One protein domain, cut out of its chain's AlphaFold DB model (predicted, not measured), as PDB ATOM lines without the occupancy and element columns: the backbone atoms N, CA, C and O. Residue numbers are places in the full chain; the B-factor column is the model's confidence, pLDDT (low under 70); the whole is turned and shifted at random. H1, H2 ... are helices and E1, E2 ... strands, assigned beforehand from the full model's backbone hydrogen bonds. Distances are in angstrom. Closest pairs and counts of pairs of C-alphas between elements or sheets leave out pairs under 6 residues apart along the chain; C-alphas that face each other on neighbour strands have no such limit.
ATOM      1  N   ALA A  29      -7.915 -39.087  -6.303       96.69
ATOM      2  CA  ALA A  29      -6.826 -38.501  -7.070       96.69
ATOM      3  C   ALA A  29      -5.667 -39.489  -7.270       96.69
ATOM      4  O   ALA A  29      -5.149 -39.604  -8.384       96.69
ATOM      5  N   GLU A  30      -5.304 -40.259  -6.240       97.69
ATOM      6  CA  GLU A  30      -4.291 -41.310  -6.358       97.69
ATOM      7  C   GLU A  30      -4.707 -42.413  -7.330       97.69
ATOM      8  O   GLU A  30      -3.903 -42.820  -8.171       97.69
ATOM      9  N   LYS A  31      -5.964 -42.868  -7.279       97.19
ATOM     10  CA  LYS A  31      -6.485 -43.861  -8.234       97.19
ATOM     11  C   LYS A  31      -6.418 -43.335  -9.659       97.19
ATOM     12  O   LYS A  31      -5.936 -44.033 -10.557       97.19
ATOM     13  N   LEU A  32      -6.859 -42.090  -9.861       97.88
ATOM     14  CA  LEU A  32      -6.825 -41.448 -11.166       97.88
ATOM     15  C   LEU A  32      -5.386 -41.375 -11.699       97.88
ATOM     16  O   LEU A  32      -5.144 -41.734 -12.855       97.88
ATOM     17  N   GLY A  33      -4.439 -40.973 -10.848       98.06
ATOM     18  CA  GLY A  33      -3.019 -40.871 -11.179       98.06
ATOM     19  C   GLY A  33      -2.396 -42.226 -11.493       98.06
ATOM     20  O   GLY A  33      -1.744 -42.387 -12.527       98.06
ATOM     21  N   SER A  34      -2.648 -43.234 -10.659       97.94
ATOM     22  CA  SER A  34      -2.135 -44.595 -10.838       97.94
ATOM     23  C   SER A  34      -2.539 -45.195 -12.183       97.94
ATOM     24  O   SER A  34      -1.696 -45.762 -12.886       97.94
ATOM     25  N   VAL A  35      -3.797 -45.023 -12.591       97.75
ATOM     26  CA  VAL A  35      -4.280 -45.474 -13.903       97.75
ATOM     27  C   VAL A  35      -3.569 -44.732 -15.040       97.75
ATOM     28  O   VAL A  35      -3.062 -45.380 -15.961       97.75
ATOM     29  N   ALA A  36      -3.464 -43.398 -14.967       98.31
ATOM     30  CA  ALA A  36      -2.764 -42.603 -15.979       98.31
ATOM     31  C   ALA A  36      -1.294 -43.026 -16.123       98.31
ATOM     32  O   ALA A  36      -0.789 -43.167 -17.238       98.31
ATOM     33  N   GLY A  37      -0.610 -43.279 -15.003       98.12
ATOM     34  CA  GLY A  37       0.792 -43.691 -14.972       98.12
ATOM     35  C   GLY A  37       1.020 -45.035 -15.657       98.12
ATOM     36  O   GLY A  37       1.899 -45.156 -16.516       98.12
ATOM     37  N   ALA A  38       0.190 -46.029 -15.336       98.00
ATOM     38  CA  ALA A  38       0.300 -47.362 -15.918       98.00
ATOM     39  C   ALA A  38      -0.035 -47.361 -17.421       98.00
ATOM     40  O   ALA A  38       0.687 -47.958 -18.224       98.00
ATOM     41  N   ALA A  39      -1.080 -46.633 -17.828       98.00
ATOM     42  CA  ALA A  39      -1.445 -46.474 -19.235       98.00
ATOM     43  C   ALA A  39      -0.350 -45.747 -20.035       98.00
ATOM     44  O   ALA A  39       0.023 -46.179 -21.132       98.00
ATOM     45  N   GLN A  40       0.240 -44.693 -19.462       98.31
ATOM     46  CA  GLN A  40       1.346 -43.961 -20.078       98.31
ATOM     47  C   GLN A  40       2.604 -44.829 -20.221       98.31
ATOM     48  O   GLN A  40       3.274 -44.766 -21.255       98.31
ATOM     49  N   ALA A  41       2.912 -45.685 -19.242       98.06
ATOM     50  CA  ALA A  41       4.015 -46.647 -19.332       98.06
ATOM     51  C   ALA A  41       3.857 -47.626 -20.507       98.06
ATOM     52  O   ALA A  41       4.854 -48.063 -21.092       98.06
ATOM     53  N   CYS A  42       2.609 -47.910 -20.885       97.62
ATOM     54  CA  CYS A  42       2.230 -48.738 -22.023       97.62
ATOM     55  C   CYS A  42       1.999 -47.952 -23.329       97.62
ATOM     56  O   CYS A  42       1.507 -48.522 -24.297       97.62
ATOM     57  N   LYS A  43       2.419 -46.679 -23.406       96.81
ATOM     58  CA  LYS A  43       2.376 -45.830 -24.615       96.81
ATOM     59  C   LYS A  43       0.970 -45.477 -25.124       96.81
ATOM     60  O   LYS A  43       0.823 -45.104 -26.286       96.81
ATOM     61  N   ALA A  44      -0.053 -45.511 -24.273       96.38
ATOM     62  CA  ALA A  44      -1.412 -45.084 -24.625       96.38
ATOM     63  C   ALA A  44      -1.574 -43.545 -24.651       96.38
ATOM     64  O   ALA A  44      -2.557 -43.015 -24.151       96.38
ATOM     65  N   TYR A  45      -0.596 -42.802 -25.186       94.38
ATOM     66  CA  TYR A  45      -0.472 -41.349 -24.985       94.38
ATOM     67  C   TYR A  45      -1.722 -40.558 -25.377       94.38
ATOM     68  O   TYR A  45      -2.144 -39.683 -24.632       94.38
ATOM     69  N   LYS A  46      -2.332 -40.883 -26.523       93.44
ATOM     70  CA  LYS A  46      -3.535 -40.195 -27.007       93.44
ATOM     71  C   LYS A  46      -4.694 -40.321 -26.017       93.44
ATOM     72  O   LYS A  46      -5.299 -39.318 -25.660       93.44
ATOM     73  N   ASP A  47      -4.976 -41.544 -25.580       95.31
ATOM     74  CA  ASP A  47      -6.068 -41.826 -24.649       95.31
ATOM     75  C   ASP A  47      -5.744 -41.285 -23.251       95.31
ATOM     76  O   ASP A  47      -6.626 -40.776 -22.565       95.31
ATOM     77  N   VAL A  48      -4.464 -41.304 -22.859       97.56
ATOM     78  CA  VAL A  48      -3.988 -40.656 -21.633       97.56
ATOM     79  C   VAL A  48      -4.281 -39.159 -21.676       97.56
ATOM     80  O   VAL A  48      -4.878 -38.677 -20.730       97.56
ATOM     81  N   PHE A  49      -3.989 -38.422 -22.751       95.12
ATOM     82  CA  PHE A  49      -4.286 -36.981 -22.791       95.12
ATOM     83  C   PHE A  49      -5.767 -36.665 -22.552       95.12
ATOM     84  O   PHE A  49      -6.082 -35.808 -21.730       95.12
ATOM     85  N   THR A  50      -6.676 -37.395 -23.205       94.75
ATOM     86  CA  THR A  50      -8.119 -37.242 -22.965       94.75
ATOM     87  C   THR A  50      -8.492 -37.598 -21.527       94.75
ATOM     88  O   THR A  50      -9.260 -36.882 -20.888       94.75
ATOM     89  N   TYR A  51      -7.924 -38.683 -21.003       97.50
ATOM     90  CA  TYR A  51      -8.128 -39.104 -19.624       97.50
ATOM     91  C   TYR A  51      -7.672 -38.036 -18.623       97.50
ATOM     92  O   TYR A  51      -8.428 -37.701 -17.716       97.50
ATOM     93  N   GLU A  52      -6.468 -37.482 -18.785       97.50
ATOM     94  CA  GLU A  52      -5.900 -36.487 -17.868       97.50
ATOM     95  C   GLU A  52      -6.687 -35.183 -17.897       97.50
ATOM     96  O   GLU A  52      -6.883 -34.557 -16.856       97.50
ATOM     97  N   GLU A  53      -7.185 -34.784 -19.068       95.75
ATOM     98  CA  GLU A  53      -8.016 -33.594 -19.177       95.75
ATOM     99  C   GLU A  53      -9.317 -33.764 -18.383       95.75
ATOM    100  O   GLU A  53      -9.637 -32.918 -17.550       95.75
ATOM    101  N   ILE A  54     -10.016 -34.891 -18.536       96.62
ATOM    102  CA  ILE A  54     -11.235 -35.184 -17.764       96.62
ATOM    103  C   ILE A  54     -10.916 -35.340 -16.268       96.62
ATOM    104  O   ILE A  54     -11.610 -34.763 -15.428       96.62
ATOM    105  N   ALA A  55      -9.849 -36.064 -15.923       97.06
ATOM    106  CA  ALA A  55      -9.418 -36.281 -14.543       97.06
ATOM    107  C   ALA A  55      -9.081 -34.962 -13.832       97.06
ATOM    108  O   ALA A  55      -9.472 -34.771 -12.683       97.06
ATOM    109  N   SER A  56      -8.428 -34.019 -14.519       95.81
ATOM    110  CA  SER A  56      -8.121 -32.700 -13.956       95.81
ATOM    111  C   SER A  56      -9.386 -31.917 -13.588       95.81
ATOM    112  O   SER A  56      -9.450 -31.308 -12.521       95.81
ATOM    113  N   ARG A  57     -10.435 -31.992 -14.422       95.69
ATOM    114  CA  ARG A  57     -11.731 -31.345 -14.158       95.69
ATOM    115  C   ARG A  57     -12.492 -32.032 -13.036       95.69
ATOM    116  O   ARG A  57     -13.121 -31.344 -12.233       95.69
ATOM    117  N   LEU A  58     -12.404 -33.360 -12.946       95.00
ATOM    118  CA  LEU A  58     -12.935 -34.115 -11.812       95.00
ATOM    119  C   LEU A  58     -12.262 -33.666 -10.515       95.00
ATOM    120  O   LEU A  58     -12.964 -33.212  -9.620       95.00
ATOM    121  N   ILE A  59     -10.929 -33.683 -10.443       95.50
ATOM    122  CA  ILE A  59     -10.179 -33.251  -9.252       95.50
ATOM    123  C   ILE A  59     -10.579 -31.830  -8.835       95.50
ATOM    124  O   ILE A  59     -10.947 -31.615  -7.680       95.50
ATOM    125  N   ALA A  60     -10.606 -30.881  -9.775       94.00
ATOM    126  CA  ALA A  60     -10.998 -29.501  -9.494       94.00
ATOM    127  C   ALA A  60     -12.443 -29.372  -8.974       94.00
ATOM    128  O   ALA A  60     -12.726 -28.537  -8.114       94.00
ATOM    129  N   SER A  61     -13.360 -30.204  -9.473       92.06
ATOM    130  CA  SER A  61     -14.773 -30.196  -9.064       92.06
ATOM    131  C   SER A  61     -15.022 -30.914  -7.733       92.06
ATOM    132  O   SER A  61     -15.990 -30.609  -7.041       92.06
ATOM    133  N   MET A  62     -14.172 -31.881  -7.381       90.31
ATOM    134  CA  MET A  62     -14.245 -32.643  -6.129       90.31
ATOM    135  C   MET A  62     -13.602 -31.899  -4.957       90.31
ATOM    136  O   MET A  62     -14.012 -32.073  -3.810       90.31
ATOM    137  N   ALA A  63     -12.590 -31.081  -5.238       92.75
ATOM    138  CA  ALA A  63     -11.874 -30.322  -4.231       92.75
ATOM    139  C   ALA A  63     -12.755 -29.240  -3.588       92.75
ATOM    140  O   ALA A  63     -13.355 -28.409  -4.272       92.75
ATOM    141  N   ALA A  64     -12.773 -29.204  -2.254       91.44
ATOM    142  CA  ALA A  64     -13.541 -28.219  -1.488       91.44
ATOM    143  C   ALA A  64     -12.971 -26.788  -1.585       91.44
ATOM    144  O   ALA A  64     -13.699 -25.814  -1.403       91.44
ATOM    145  N   SER A  65     -11.675 -26.656  -1.870       94.50
ATOM    146  CA  SER A  65     -10.945 -25.389  -1.977       94.50
ATOM    147  C   SER A  65      -9.771 -25.523  -2.949       94.50
ATOM    148  O   SER A  65      -9.420 -26.630  -3.356       94.50
ATOM    149  N   GLU A  66      -9.136 -24.405  -3.300       94.50
ATOM    150  CA  GLU A  66      -7.908 -24.403  -4.111       94.50
ATOM    151  C   GLU A  66      -6.751 -25.139  -3.422       94.50
ATOM    152  O   GLU A  66      -6.026 -25.894  -4.066       94.50
ATOM    153  N   ASP A  67      -6.612 -24.989  -2.102       96.19
ATOM    154  CA  ASP A  67      -5.602 -25.723  -1.336       96.19
ATOM    155  C   ASP A  67      -5.866 -27.234  -1.359       96.19
ATOM    156  O   ASP A  67      -4.941 -28.022  -1.566       96.19
ATOM    157  N   ALA A  68      -7.131 -27.647  -1.222       95.44
ATOM    158  CA  ALA A  68      -7.513 -29.051  -1.347       95.44
ATOM    159  C   ALA A  68      -7.252 -29.579  -2.766       95.44
ATOM    160  O   ALA A  68      -6.749 -30.687  -2.928       95.44
ATOM    161  N   GLU A  69      -7.522 -28.776  -3.797       95.75
ATOM    162  CA  GLU A  69      -7.243 -29.129  -5.193       95.75
ATOM    163  C   GLU A  69      -5.748 -29.332  -5.429       95.75
ATOM    164  O   GLU A  69      -5.346 -30.302  -6.067       95.75
ATOM    165  N   LYS A  70      -4.908 -28.461  -4.867       97.25
ATOM    166  CA  LYS A  70      -3.450 -28.576  -4.952       97.25
ATOM    167  C   LYS A  70      -2.937 -29.849  -4.280       97.25
ATOM    168  O   LYS A  70      -2.035 -30.491  -4.819       97.25
ATOM    169  N   ILE A  71      -3.504 -30.218  -3.130       97.25
ATOM    170  CA  ILE A  71      -3.182 -31.473  -2.438       97.25
ATOM    171  C   ILE A  71      -3.584 -32.667  -3.309       97.25
ATOM    172  O   ILE A  71      -2.733 -33.499  -3.620       97.25
ATOM    173  N   MET A  72      -4.825 -32.702  -3.798       97.38
ATOM    174  CA  MET A  72      -5.303 -33.773  -4.680       97.38
ATOM    175  C   MET A  72      -4.479 -33.867  -5.970       97.38
ATOM    176  O   MET A  72      -4.140 -34.954  -6.425       97.38
ATOM    177  N   MET A  73      -4.087 -32.742  -6.564       97.75
ATOM    178  CA  MET A  73      -3.245 -32.750  -7.759       97.75
ATOM    179  C   MET A  73      -1.840 -33.282  -7.459       97.75
ATOM    180  O   MET A  73      -1.265 -34.008  -8.269       97.75
ATOM    181  N   LYS A  74      -1.283 -32.968  -6.283       97.94
ATOM    182  CA  LYS A  74      -0.015 -33.552  -5.837       97.94
ATOM    183  C   LYS A  74      -0.131 -35.070  -5.686       97.94
ATOM    184  O   LYS A  74       0.721 -35.784  -6.208       97.94
ATOM    185  N   GLU A  75      -1.186 -35.553  -5.038       97.88
ATOM    186  CA  GLU A  75      -1.477 -36.984  -4.900       97.88
ATOM    187  C   GLU A  75      -1.593 -37.677  -6.265       97.88
ATOM    188  O   GLU A  75      -0.949 -38.703  -6.495       97.88
ATOM    189  N   TYR A  76      -2.330 -37.075  -7.203       98.31
ATOM    190  CA  TYR A  76      -2.450 -37.549  -8.582       98.31
ATOM    191  C   TYR A  76      -1.084 -37.688  -9.264       98.31
ATOM    192  O   TYR A  76      -0.763 -38.742  -9.818       98.31
ATOM    193  N   VAL A  77      -0.258 -36.637  -9.225       98.44
ATOM    194  CA  VAL A  77       1.054 -36.626  -9.889       98.44
ATOM    195  C   VAL A  77       2.005 -37.637  -9.250       98.44
ATOM    196  O   VAL A  77       2.678 -38.382  -9.970       98.44
ATOM    197  N   ASP A  78       2.037 -37.702  -7.920       98.38
ATOM    198  CA  ASP A  78       2.897 -38.632  -7.193       98.38
ATOM    199  C   ASP A  78       2.486 -40.087  -7.495       98.38
ATOM    200  O   ASP A  78       3.341 -40.918  -7.818       98.38
ATOM    201  N   ALA A  79       1.185 -40.400  -7.491       98.38
ATOM    202  CA  ALA A  79       0.668 -41.719  -7.852       98.38
ATOM    203  C   ALA A  79       0.951 -42.080  -9.320       98.38
ATOM    204  O   ALA A  79       1.405 -43.191  -9.615       98.38
ATOM    205  N   LYS A  80       0.781 -41.125 -10.243       98.31
ATOM    206  CA  LYS A  80       1.105 -41.293 -11.667       98.31
ATOM    207  C   LYS A  80       2.569 -41.661 -11.873       98.31
ATOM    208  O   LYS A  80       2.868 -42.612 -12.597       98.31
ATOM    209  N   ALA A  81       3.484 -40.945 -11.223       98.44
ATOM    210  CA  ALA A  81       4.913 -41.218 -11.316       98.44
ATOM    211  C   ALA A  81       5.265 -42.605 -10.753       98.44
ATOM    212  O   ALA A  81       5.954 -43.383 -11.422       98.44
ATOM    213  N   ARG A  82       4.749 -42.944  -9.561       98.00
ATOM    214  CA  ARG A  82       4.966 -44.258  -8.929       98.00
ATOM    215  C   ARG A  82       4.480 -45.396  -9.823       98.00
ATOM    216  O   ARG A  82       5.249 -46.309 -10.122       98.00
ATOM    217  N   SER A  83       3.240 -45.311 -10.299       97.75
ATOM    218  CA  SER A  83       2.622 -46.334 -11.143       97.75
ATOM    219  C   SER A  83       3.320 -46.482 -12.499       97.75
ATOM    220  O   SER A  83       3.568 -47.601 -12.953       97.75
ATOM    221  N   TYR A  84       3.744 -45.374 -13.120       98.12
ATOM    222  CA  TYR A  84       4.539 -45.419 -14.349       98.12
ATOM    223  C   TYR A  84       5.832 -46.221 -14.157       98.12
ATOM    224  O   TYR A  84       6.124 -47.140 -14.927       98.12
ATOM    225  N   ILE A  85       6.604 -45.903 -13.110       97.69
ATOM    226  CA  ILE A  85       7.856 -46.606 -12.800       97.69
ATOM    227  C   ILE A  85       7.566 -48.076 -12.500       97.69
ATOM    228  O   ILE A  85       8.259 -48.958 -13.014       97.69
ATOM    229  N   GLN A  86       6.529 -48.359 -11.716       96.81
ATOM    230  CA  GLN A  86       6.151 -49.718 -11.352       96.81
ATOM    231  C   GLN A  86       5.785 -50.557 -12.580       96.81
ATOM    232  O   GLN A  86       6.307 -51.662 -12.743       96.81
ATOM    233  N   GLN A  87       4.956 -50.032 -13.481       97.00
ATOM    234  CA  GLN A  87       4.567 -50.735 -14.701       97.00
ATOM    235  C   GLN A  87       5.772 -50.955 -15.630       97.00
ATOM    236  O   GLN A  87       5.909 -52.033 -16.205       97.00
ATOM    237  N   ARG A  88       6.693 -49.985 -15.737       96.19
ATOM    238  CA  ARG A  88       7.922 -50.112 -16.545       96.19
ATOM    239  C   ARG A  88       8.922 -51.125 -15.991       96.19
ATOM    240  O   ARG A  88       9.631 -51.744 -16.776       96.19
ATOM    241  N   THR A  89       9.018 -51.249 -14.670       95.62
ATOM    242  CA  THR A  89      10.036 -52.076 -13.999       95.62
ATOM    243  C   THR A  89       9.551 -53.489 -13.709       95.62
ATOM    244  O   THR A  89      10.299 -54.440 -13.898       95.62
ATOM    245  N   GLN A  90       8.305 -53.633 -13.259       93.88
ATOM    246  CA  GLN A  90       7.752 -54.916 -12.829       93.88
ATOM    247  C   GLN A  90       6.901 -55.575 -13.915       93.88
ATOM    248  O   GLN A  90       6.764 -56.792 -13.901       93.88
ATOM    249  N   ASN A  91       6.311 -54.786 -14.827       87.88
ATOM    250  CA  ASN A  91       5.465 -55.253 -15.933       87.88
ATOM    251  C   ASN A  91       4.440 -56.332 -15.515       87.88
ATOM    252  O   ASN A  91       4.238 -57.319 -16.219       87.88
ATOM    253  N   ARG A  92       3.813 -56.159 -14.339       86.81
ATOM    254  CA  ARG A  92       2.915 -57.166 -13.741       86.81
ATOM    255  C   ARG A  92       1.698 -57.469 -14.616       86.81
ATOM    256  O   ARG A  92       1.201 -58.589 -14.594       86.81
ATOM    257  N   ILE A  93       1.217 -56.472 -15.359       91.69
ATOM    258  CA  ILE A  93       0.098 -56.599 -16.295       91.69
ATOM    259  C   ILE A  93       0.641 -56.389 -17.713       91.69
ATOM    260  O   ILE A  93       1.242 -55.342 -17.967       91.69
ATOM    261  N   PRO A  94       0.419 -57.316 -18.661       96.12
ATOM    262  CA  PRO A  94       0.804 -57.113 -20.052       96.12
ATOM    263  C   PRO A  94       0.151 -55.859 -20.647       96.12
ATOM    264  O   PRO A  94      -1.060 -55.663 -20.527       96.12
ATOM    265  N   CYS A  95       0.923 -55.033 -21.360       96.62
ATOM    266  CA  CYS A  95       0.417 -53.756 -21.878       96.62
ATOM    267  C   CYS A  95      -0.801 -53.891 -22.804       96.62
ATOM    268  O   CYS A  95      -1.691 -53.050 -22.744       96.62
ATOM    269  N   GLY A  96      -0.892 -54.952 -23.613       96.38
ATOM    270  CA  GLY A  96      -2.077 -55.183 -24.450       96.38
ATOM    271  C   GLY A  96      -3.358 -55.351 -23.624       96.38
ATOM    272  O   GLY A  96      -4.393 -54.774 -23.956       96.38
ATOM    273  N   GLN A  97      -3.276 -56.075 -22.505       96.75
ATOM    274  CA  GLN A  97      -4.393 -56.242 -21.577       96.75
ATOM    275  C   GLN A  97      -4.715 -54.929 -20.860       96.75
ATOM    276  O   GLN A  97      -5.879 -54.545 -20.786       96.75
ATOM    277  N   LEU A  98      -3.691 -54.225 -20.370       97.06
ATOM    278  CA  LEU A  98      -3.861 -52.962 -19.657       97.06
ATOM    279  C   LEU A  98      -4.562 -51.912 -20.523       97.06
ATOM    280  O   LEU A  98      -5.543 -51.322 -20.084       97.06
ATOM    281  N   ILE A  99      -4.099 -51.717 -21.761       96.62
ATOM    282  CA  ILE A  99      -4.676 -50.736 -22.689       96.62
ATOM    283  C   ILE A  99      -6.120 -51.107 -23.030       96.62
ATOM    284  O   ILE A  99      -6.988 -50.239 -23.005       96.62
ATOM    285  N   ASN A 100      -6.398 -52.388 -23.292       96.69
ATOM    286  CA  ASN A 100      -7.752 -52.863 -23.589       96.69
ATOM    287  C   ASN A 100      -8.737 -52.580 -22.442       96.69
ATOM    288  O   ASN A 100      -9.902 -52.285 -22.697       96.69
ATOM    289  N   THR A 101      -8.279 -52.650 -21.192       96.19
ATOM    290  CA  THR A 101      -9.079 -52.263 -20.022       96.19
ATOM    291  C   THR A 101      -9.187 -50.744 -19.896       96.19
ATOM    292  O   THR A 101     -10.286 -50.231 -19.697       96.19
ATOM    293  N   PHE A 102      -8.072 -50.025 -20.052       97.31
ATOM    294  CA  PHE A 102      -7.997 -48.572 -19.912       97.31
ATOM    295  C   PHE A 102      -8.992 -47.860 -20.830       97.31
ATOM    296  O   PHE A 102      -9.861 -47.143 -20.345       97.31
ATOM    297  N   VAL A 103      -8.969 -48.136 -22.136       96.06
ATOM    298  CA  VAL A 103      -9.837 -47.450 -23.116       96.06
ATOM    299  C   VAL A 103     -11.334 -47.754 -22.949       96.06
ATOM    300  O   VAL A 103     -12.173 -47.106 -23.566       96.06
ATOM    301  N   LYS A 104     -11.691 -48.745 -22.122       96.44
ATOM    302  CA  LYS A 104     -13.083 -49.109 -21.803       96.44
ATOM    303  C   LYS A 104     -13.581 -48.484 -20.502       96.44
ATOM    304  O   LYS A 104     -14.742 -48.693 -20.142       96.44
ATOM    305  N   MET A 105     -12.734 -47.741 -19.790       95.81
ATOM    306  CA  MET A 105     -13.112 -47.123 -18.525       95.81
ATOM    307  C   MET A 105     -14.270 -46.127 -18.707       95.81
ATOM    308  O   MET A 105     -14.310 -45.404 -19.704       95.81
ATOM    309  N   PRO A 106     -15.193 -46.024 -17.728       94.44
ATOM    310  CA  PRO A 106     -16.340 -45.117 -17.808       94.44
ATOM    311  C   PRO A 106     -15.970 -43.647 -18.017       94.44
ATOM    312  O   PRO A 106     -16.740 -42.922 -18.635       94.44
ATOM    313  N   ILE A 107     -14.789 -43.217 -17.559       94.69
ATOM    314  CA  ILE A 107     -14.297 -41.842 -17.717       94.69
ATOM    315  C   ILE A 107     -14.255 -41.388 -19.184       94.69
ATOM    316  O   ILE A 107     -14.548 -40.236 -19.477       94.69
ATOM    317  N   PHE A 108     -14.009 -42.302 -20.129       95.69
ATOM    318  CA  PHE A 108     -14.007 -41.998 -21.566       95.69
ATOM    319  C   PHE A 108     -15.400 -41.739 -22.149       95.69
ATOM    320  O   PHE A 108     -15.521 -41.296 -23.288       95.69
ATOM    321  N   LYS A 109     -16.458 -42.019 -21.383       95.44
ATOM    322  CA  LYS A 109     -17.848 -41.735 -21.752       95.44
ATOM    323  C   LYS A 109     -18.349 -40.409 -21.175       95.44
ATOM    324  O   LYS A 109     -19.514 -40.080 -21.373       95.44
ATOM    325  N   PHE A 110     -17.508 -39.669 -20.450       95.69
ATOM    326  CA  PHE A 110     -17.866 -38.343 -19.963       95.69
ATOM    327  C   PHE A 110     -17.957 -37.367 -21.134       95.69
ATOM    328  O   PHE A 110     -17.132 -37.400 -22.052       95.69
ATOM    329  N   GLU A 111     -18.930 -36.461 -21.074       95.62
ATOM    330  CA  GLU A 111     -18.923 -35.283 -21.935       95.62
ATOM    331  C   GLU A 111     -18.214 -34.149 -21.191       95.62
ATOM    332  O   GLU A 111     -18.650 -33.761 -20.109       95.62
ATOM    333  N   LEU A 112     -17.125 -33.623 -21.751       95.38
ATOM    334  CA  LEU A 112     -16.445 -32.439 -21.219       95.38
ATOM    335  C   LEU A 112     -16.802 -31.237 -22.083       95.38
ATOM    336  O   LEU A 112     -16.694 -31.299 -23.307       95.38
ATOM    337  N   TYR A 113     -17.206 -30.149 -21.443       95.31
ATOM    338  CA  TYR A 113     -17.535 -28.880 -22.072       95.31
ATOM    339  C   TYR A 113     -16.412 -27.857 -21.885       95.31
ATOM    340  O   TYR A 113     -15.590 -27.958 -20.974       95.31
ATOM    341  N   SER A 114     -16.380 -26.853 -22.757       93.62
ATOM    342  CA  SER A 114     -15.345 -25.817 -22.810       93.62
ATOM    343  C   SER A 114     -15.262 -24.957 -21.549       93.62
ATOM    344  O   SER A 114     -14.224 -24.362 -21.283       93.62
ATOM    345  N   ASP A 115     -16.345 -24.880 -20.776       93.44
ATOM    346  CA  ASP A 115     -16.390 -24.189 -19.485       93.44
ATOM    347  C   ASP A 115     -15.890 -25.060 -18.319       93.44
ATOM    348  O   ASP A 115     -15.894 -24.620 -17.177       93.44
ATOM    349  N   GLY A 116     -15.447 -26.291 -18.594       92.75
ATOM    350  CA  GLY A 116     -15.002 -27.252 -17.589       92.75
ATOM    351  C   GLY A 116     -16.128 -28.097 -16.994       92.75
ATOM    352  O   GLY A 116     -15.839 -28.960 -16.167       92.75
ATOM    353  N   THR A 117     -17.385 -27.895 -17.411       95.44
ATOM    354  CA  THR A 117     -18.502 -28.748 -16.992       95.44
ATOM    355  C   THR A 117     -18.301 -30.164 -17.513       95.44
ATOM    356  O   THR A 117     -17.973 -30.377 -18.682       95.44
ATOM    357  N   LEU A 118     -18.546 -31.143 -16.649       96.19
ATOM    358  CA  LEU A 118     -18.575 -32.552 -17.001       96.19
ATOM    359  C   LEU A 118     -20.009 -33.066 -16.956       96.19
ATOM    360  O   LEU A 118     -20.769 -32.741 -16.045       96.19
ATOM    361  N   LYS A 119     -20.369 -33.927 -17.899       95.75
ATOM    362  CA  LYS A 119     -21.573 -34.749 -17.821       95.75
ATOM    363  C   LYS A 119     -21.164 -36.207 -17.705       95.75
ATOM    364  O   LYS A 119     -20.437 -36.721 -18.556       95.75
ATOM    365  N   THR A 120     -21.618 -36.858 -16.644       94.75
ATOM    366  CA  THR A 120     -21.349 -38.274 -16.413       94.75
ATOM    367  C   THR A 120     -22.121 -39.141 -17.415       94.75
ATOM    368  O   THR A 120     -23.095 -38.671 -18.017       94.75
ATOM    369  N   PRO A 121     -21.741 -40.419 -17.590       93.69
ATOM    370  CA  PRO A 121     -22.447 -41.343 -18.479       93.69
ATOM    371  C   PRO A 121     -23.920 -41.549 -18.094       93.69
ATOM    372  O   PRO A 121     -24.748 -41.853 -18.948       93.69
ATOM    373  N   GLU A 122     -24.259 -41.343 -16.821       94.75
ATOM    374  CA  GLU A 122     -25.621 -41.414 -16.278       94.75
ATOM    375  C   GLU A 122     -26.430 -40.129 -16.534       94.75
ATOM    376  O   GLU A 122     -27.607 -40.054 -16.193       94.75
ATOM    377  N   GLY A 123     -25.812 -39.102 -17.125       94.00
ATOM    378  CA  GLY A 123     -26.449 -37.828 -17.450       94.00
ATOM    379  C   GLY A 123     -26.380 -36.770 -16.348       94.00
ATOM    380  O   GLY A 123     -26.992 -35.713 -16.498       94.00
ATOM    381  N   LYS A 124     -25.632 -37.004 -15.260       94.75
ATOM    382  CA  LYS A 124     -25.453 -36.023 -14.181       94.75
ATOM    383  C   LYS A 124     -24.427 -34.964 -14.582       94.75
ATOM    384  O   LYS A 124     -23.348 -35.303 -15.051       94.75
ATOM    385  N   PHE A 125     -24.727 -33.693 -14.328       94.69
ATOM    386  CA  PHE A 125     -23.761 -32.607 -14.511       94.69
ATOM    387  C   PHE A 125     -22.919 -32.384 -13.252       94.69
ATOM    388  O   PHE A 125     -23.433 -32.369 -12.132       94.69
ATOM    389  N   ILE A 126     -21.620 -32.196 -13.460       94.56
ATOM    390  CA  ILE A 126     -20.632 -31.791 -12.467       94.56
ATOM    391  C   ILE A 126     -20.084 -30.451 -12.951       94.56
ATOM    392  O   ILE A 126     -19.433 -30.376 -13.994       94.56
ATOM    393  N   TYR A 127     -20.398 -29.394 -12.212       93.81
ATOM    394  CA  TYR A 127     -19.961 -28.044 -12.541       93.81
ATOM    395  C   TYR A 127     -18.617 -27.740 -11.876       93.81
ATOM    396  O   TYR A 127     -18.367 -28.238 -10.773       93.81
ATOM    397  N   PRO A 128     -17.784 -26.884 -12.494       91.44
ATOM    398  CA  PRO A 128     -16.610 -26.336 -11.833       91.44
ATOM    399  C   PRO A 128     -16.961 -25.704 -10.482       91.44
ATOM    400  O   PRO A 128     -18.058 -25.172 -10.282       91.44
ATOM    401  N   ARG A 129     -16.008 -25.720  -9.548       88.69
ATOM    402  CA  ARG A 129     -16.180 -25.115  -8.222       88.69
ATOM    403  C   ARG A 129     -16.623 -23.650  -8.347       88.69
ATOM    404  O   ARG A 129     -16.025 -22.866  -9.075       88.69
ATOM    405  N   GLY A 130     -17.684 -23.286  -7.625       86.19
ATOM    406  CA  GLY A 130     -18.262 -21.936  -7.649       86.19
ATOM    407  C   GLY A 130     -19.238 -21.663  -8.802       86.19
ATOM    408  O   GLY A 130     -19.904 -20.627  -8.798       86.19
ATOM    409  N   GLN A 131     -19.394 -22.590  -9.751       90.00
ATOM    410  CA  GLN A 131     -20.340 -22.475 -10.857       90.00
ATOM    411  C   GLN A 131     -21.679 -23.153 -10.511       90.00
ATOM    412  O   GLN A 131     -21.718 -24.248  -9.957       90.00
ATOM    413  N   LYS A 132     -22.802 -22.491 -10.829       87.62
ATOM    414  CA  LYS A 132     -24.167 -22.971 -10.509       87.62
ATOM    415  C   LYS A 132     -24.910 -23.608 -11.693       87.62
ATOM    416  O   LYS A 132     -26.036 -24.066 -11.532       87.62
ATOM    417  N   GLY A 133     -24.312 -23.605 -12.879       90.94
ATOM    418  CA  GLY A 133     -24.920 -24.093 -14.117       90.94
ATOM    419  C   GLY A 133     -24.017 -23.826 -15.315       90.94
ATOM    420  O   GLY A 133     -22.956 -23.238 -15.149       90.94
ATOM    421  N   PHE A 134     -24.428 -24.232 -16.514       91.88
ATOM    422  CA  PHE A 134     -23.657 -24.010 -17.743       91.88
ATOM    423  C   PHE A 134     -23.337 -22.538 -18.007       91.88
ATOM    424  O   PHE A 134     -24.212 -21.674 -17.891       91.88
ATOM    425  N   GLN A 135     -22.111 -22.260 -18.454       91.50
ATOM    426  CA  GLN A 135     -21.789 -20.943 -18.991       91.50
ATOM    427  C   GLN A 135     -22.415 -20.742 -20.374       91.50
ATOM    428  O   GLN A 135     -22.507 -21.657 -21.199       91.50
ATOM    429  N   LYS A 136     -22.847 -19.508 -20.649       91.50
ATOM    430  CA  LYS A 136     -23.440 -19.149 -21.940       91.50
ATOM    431  C   LYS A 136     -22.406 -19.338 -23.053       91.50
ATOM    432  O   LYS A 136     -21.343 -18.730 -23.015       91.50
ATOM    433  N   GLY A 137     -22.746 -20.145 -24.059       90.12
ATOM    434  CA  GLY A 137     -21.858 -20.441 -25.187       90.12
ATOM    435  C   GLY A 137     -20.876 -21.592 -24.948       90.12
ATOM    436  O   GLY A 137     -20.034 -21.836 -25.809       90.12
ATOM    437  N   ALA A 138     -20.982 -22.313 -23.826       92.19
ATOM    438  CA  ALA A 138     -20.203 -23.526 -23.609       92.19
ATOM    439  C   ALA A 138     -20.501 -24.564 -24.705       92.19
ATOM    440  O   ALA A 138     -21.660 -24.880 -24.985       92.19
ATOM    441  N   TYR A 139     -19.451 -25.102 -25.320       91.50
ATOM    442  CA  TYR A 139     -19.545 -26.146 -26.339       91.50
ATOM    443  C   TYR A 139     -18.872 -27.427 -25.851       91.50
ATOM    444  O   TYR A 139     -18.038 -27.404 -24.951       91.50
ATOM    445  N   ARG A 140     -19.249 -28.568 -26.430       93.19
ATOM    446  CA  ARG A 140     -18.691 -29.869 -26.046       93.19
ATOM    447  C   ARG A 140     -17.287 -30.041 -26.637       93.19
ATOM    448  O   ARG A 140     -17.134 -30.025 -27.856       93.19
ATOM    449  N   THR A 141     -16.297 -30.239 -25.774       91.31
ATOM    450  CA  THR A 141     -14.903 -30.559 -26.112       91.31
ATOM    451  C   THR A 141     -14.704 -32.066 -26.272       91.31
ATOM    452  O   THR A 141     -14.028 -32.478 -27.211       91.31
ATOM    453  N   TYR A 142     -15.317 -32.892 -25.409       90.50
ATOM    454  CA  TYR A 142     -15.264 -34.359 -25.508       90.50
ATOM    455  C   TYR A 142     -16.649 -35.025 -25.458       90.50
ATOM    456  O   TYR A 142     -17.507 -34.548 -24.715       90.50
ATOM    457  N   PRO A 143     -16.866 -36.124 -26.210       86.62
ATOM    458  CA  PRO A 143     -16.015 -36.543 -27.323       86.62
ATOM    459  C   PRO A 143     -15.923 -35.412 -28.354       86.62
ATOM    460  O   PRO A 143     -16.881 -34.648 -28.522       86.62
TER     461      PRO A 143
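This is residues 29 to 143 of the 209 residues of an uncharacterized protein of Acetobacter sp. CAG:977 (UniProt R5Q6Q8). Three helices make an up-and-down bundle, with H1 in the gap between H2 and the long H3; the chain then folds back through H4, which packs on H1, and the short H5, which packs on H2. Beside H2, residues 111 to 143 form a head of loops with a tiny two-stranded sheet, E1 and E2, and two short antiparallel pairings tie part of the loop stretch to it, residues 111 to 112 of E1 with 118 to 119, and 118 to 119 with 125 to 126. The printed part has 115 residues with five named helices followed by two named strands, H1 H2 H3 H4 H5 E1 E2; the sheet order is E1 - E2, antiparallel, and the class is mostly helix. The whole is compact, with a radius of gyration of the C-alphas of 14.9 A, yet elongated in outline, spanning 47 by 30 by 20 A.

H1, residues 29 to 41, begins at C-alpha 29 (-6.826, -38.501, -7.070) and is 18.3 A long. H2, residues 45 to 62, measures 24.9 A. H3, residues 66 to 90, measures 35.4 A and ends at C-alpha 90 (7.752, -54.916, -12.829). H4 is residues 95 to 102, 10.1 A, and H5 is residues 106 to 109, 5.4 A. E1, residues 111 to 113, measures 6.6 A; E2, residues 140 to 142, measures 5.7 A and ends at C-alpha 142 (-15.264, -34.359, -25.508).

H1 and H2 form a helical hairpin and touch at a shallow tilt of 7 degrees, opposite ways, closest at the C-alphas of Ala 36 and Val 48, 6.1 A. H1 touches H3 with 53 pairs of C-alphas within 8 A, the closest being Gly 37 and Lys 80 at 4.1 A; they run the same way at a tilt of 36 degrees, only just steep. H2 and H3, also a helical hairpin, touch through residues 56 to 62 and 69 to 73 alone, closest at the C-alphas of Ala 60 and Glu 69, 5.7 A. H4 touches residues 35 to 39 of H1, closest at the C-alphas of Ala 39 and Ile 99, 6.4 A. H5 touches residues 50 to 54 of H2, closest at the C-alphas of Tyr 51 and Phe 108, 6.8 A. E1 and E2 form a hairpin, with N 141 and O 112 within hydrogen-bond range at 2.7 A. Every O i to N i+4 pair is within range in H1, H2, H3 and H4; H5 is too short for one.

The C-alphas of Gln 90 and Lys 136 are the two farthest apart, 48.3 A. The printed part has no cut. The link from E1 to E2, residues 114 to 139, is long; the other links are tight. No printed residue is under 70 in pLDDT.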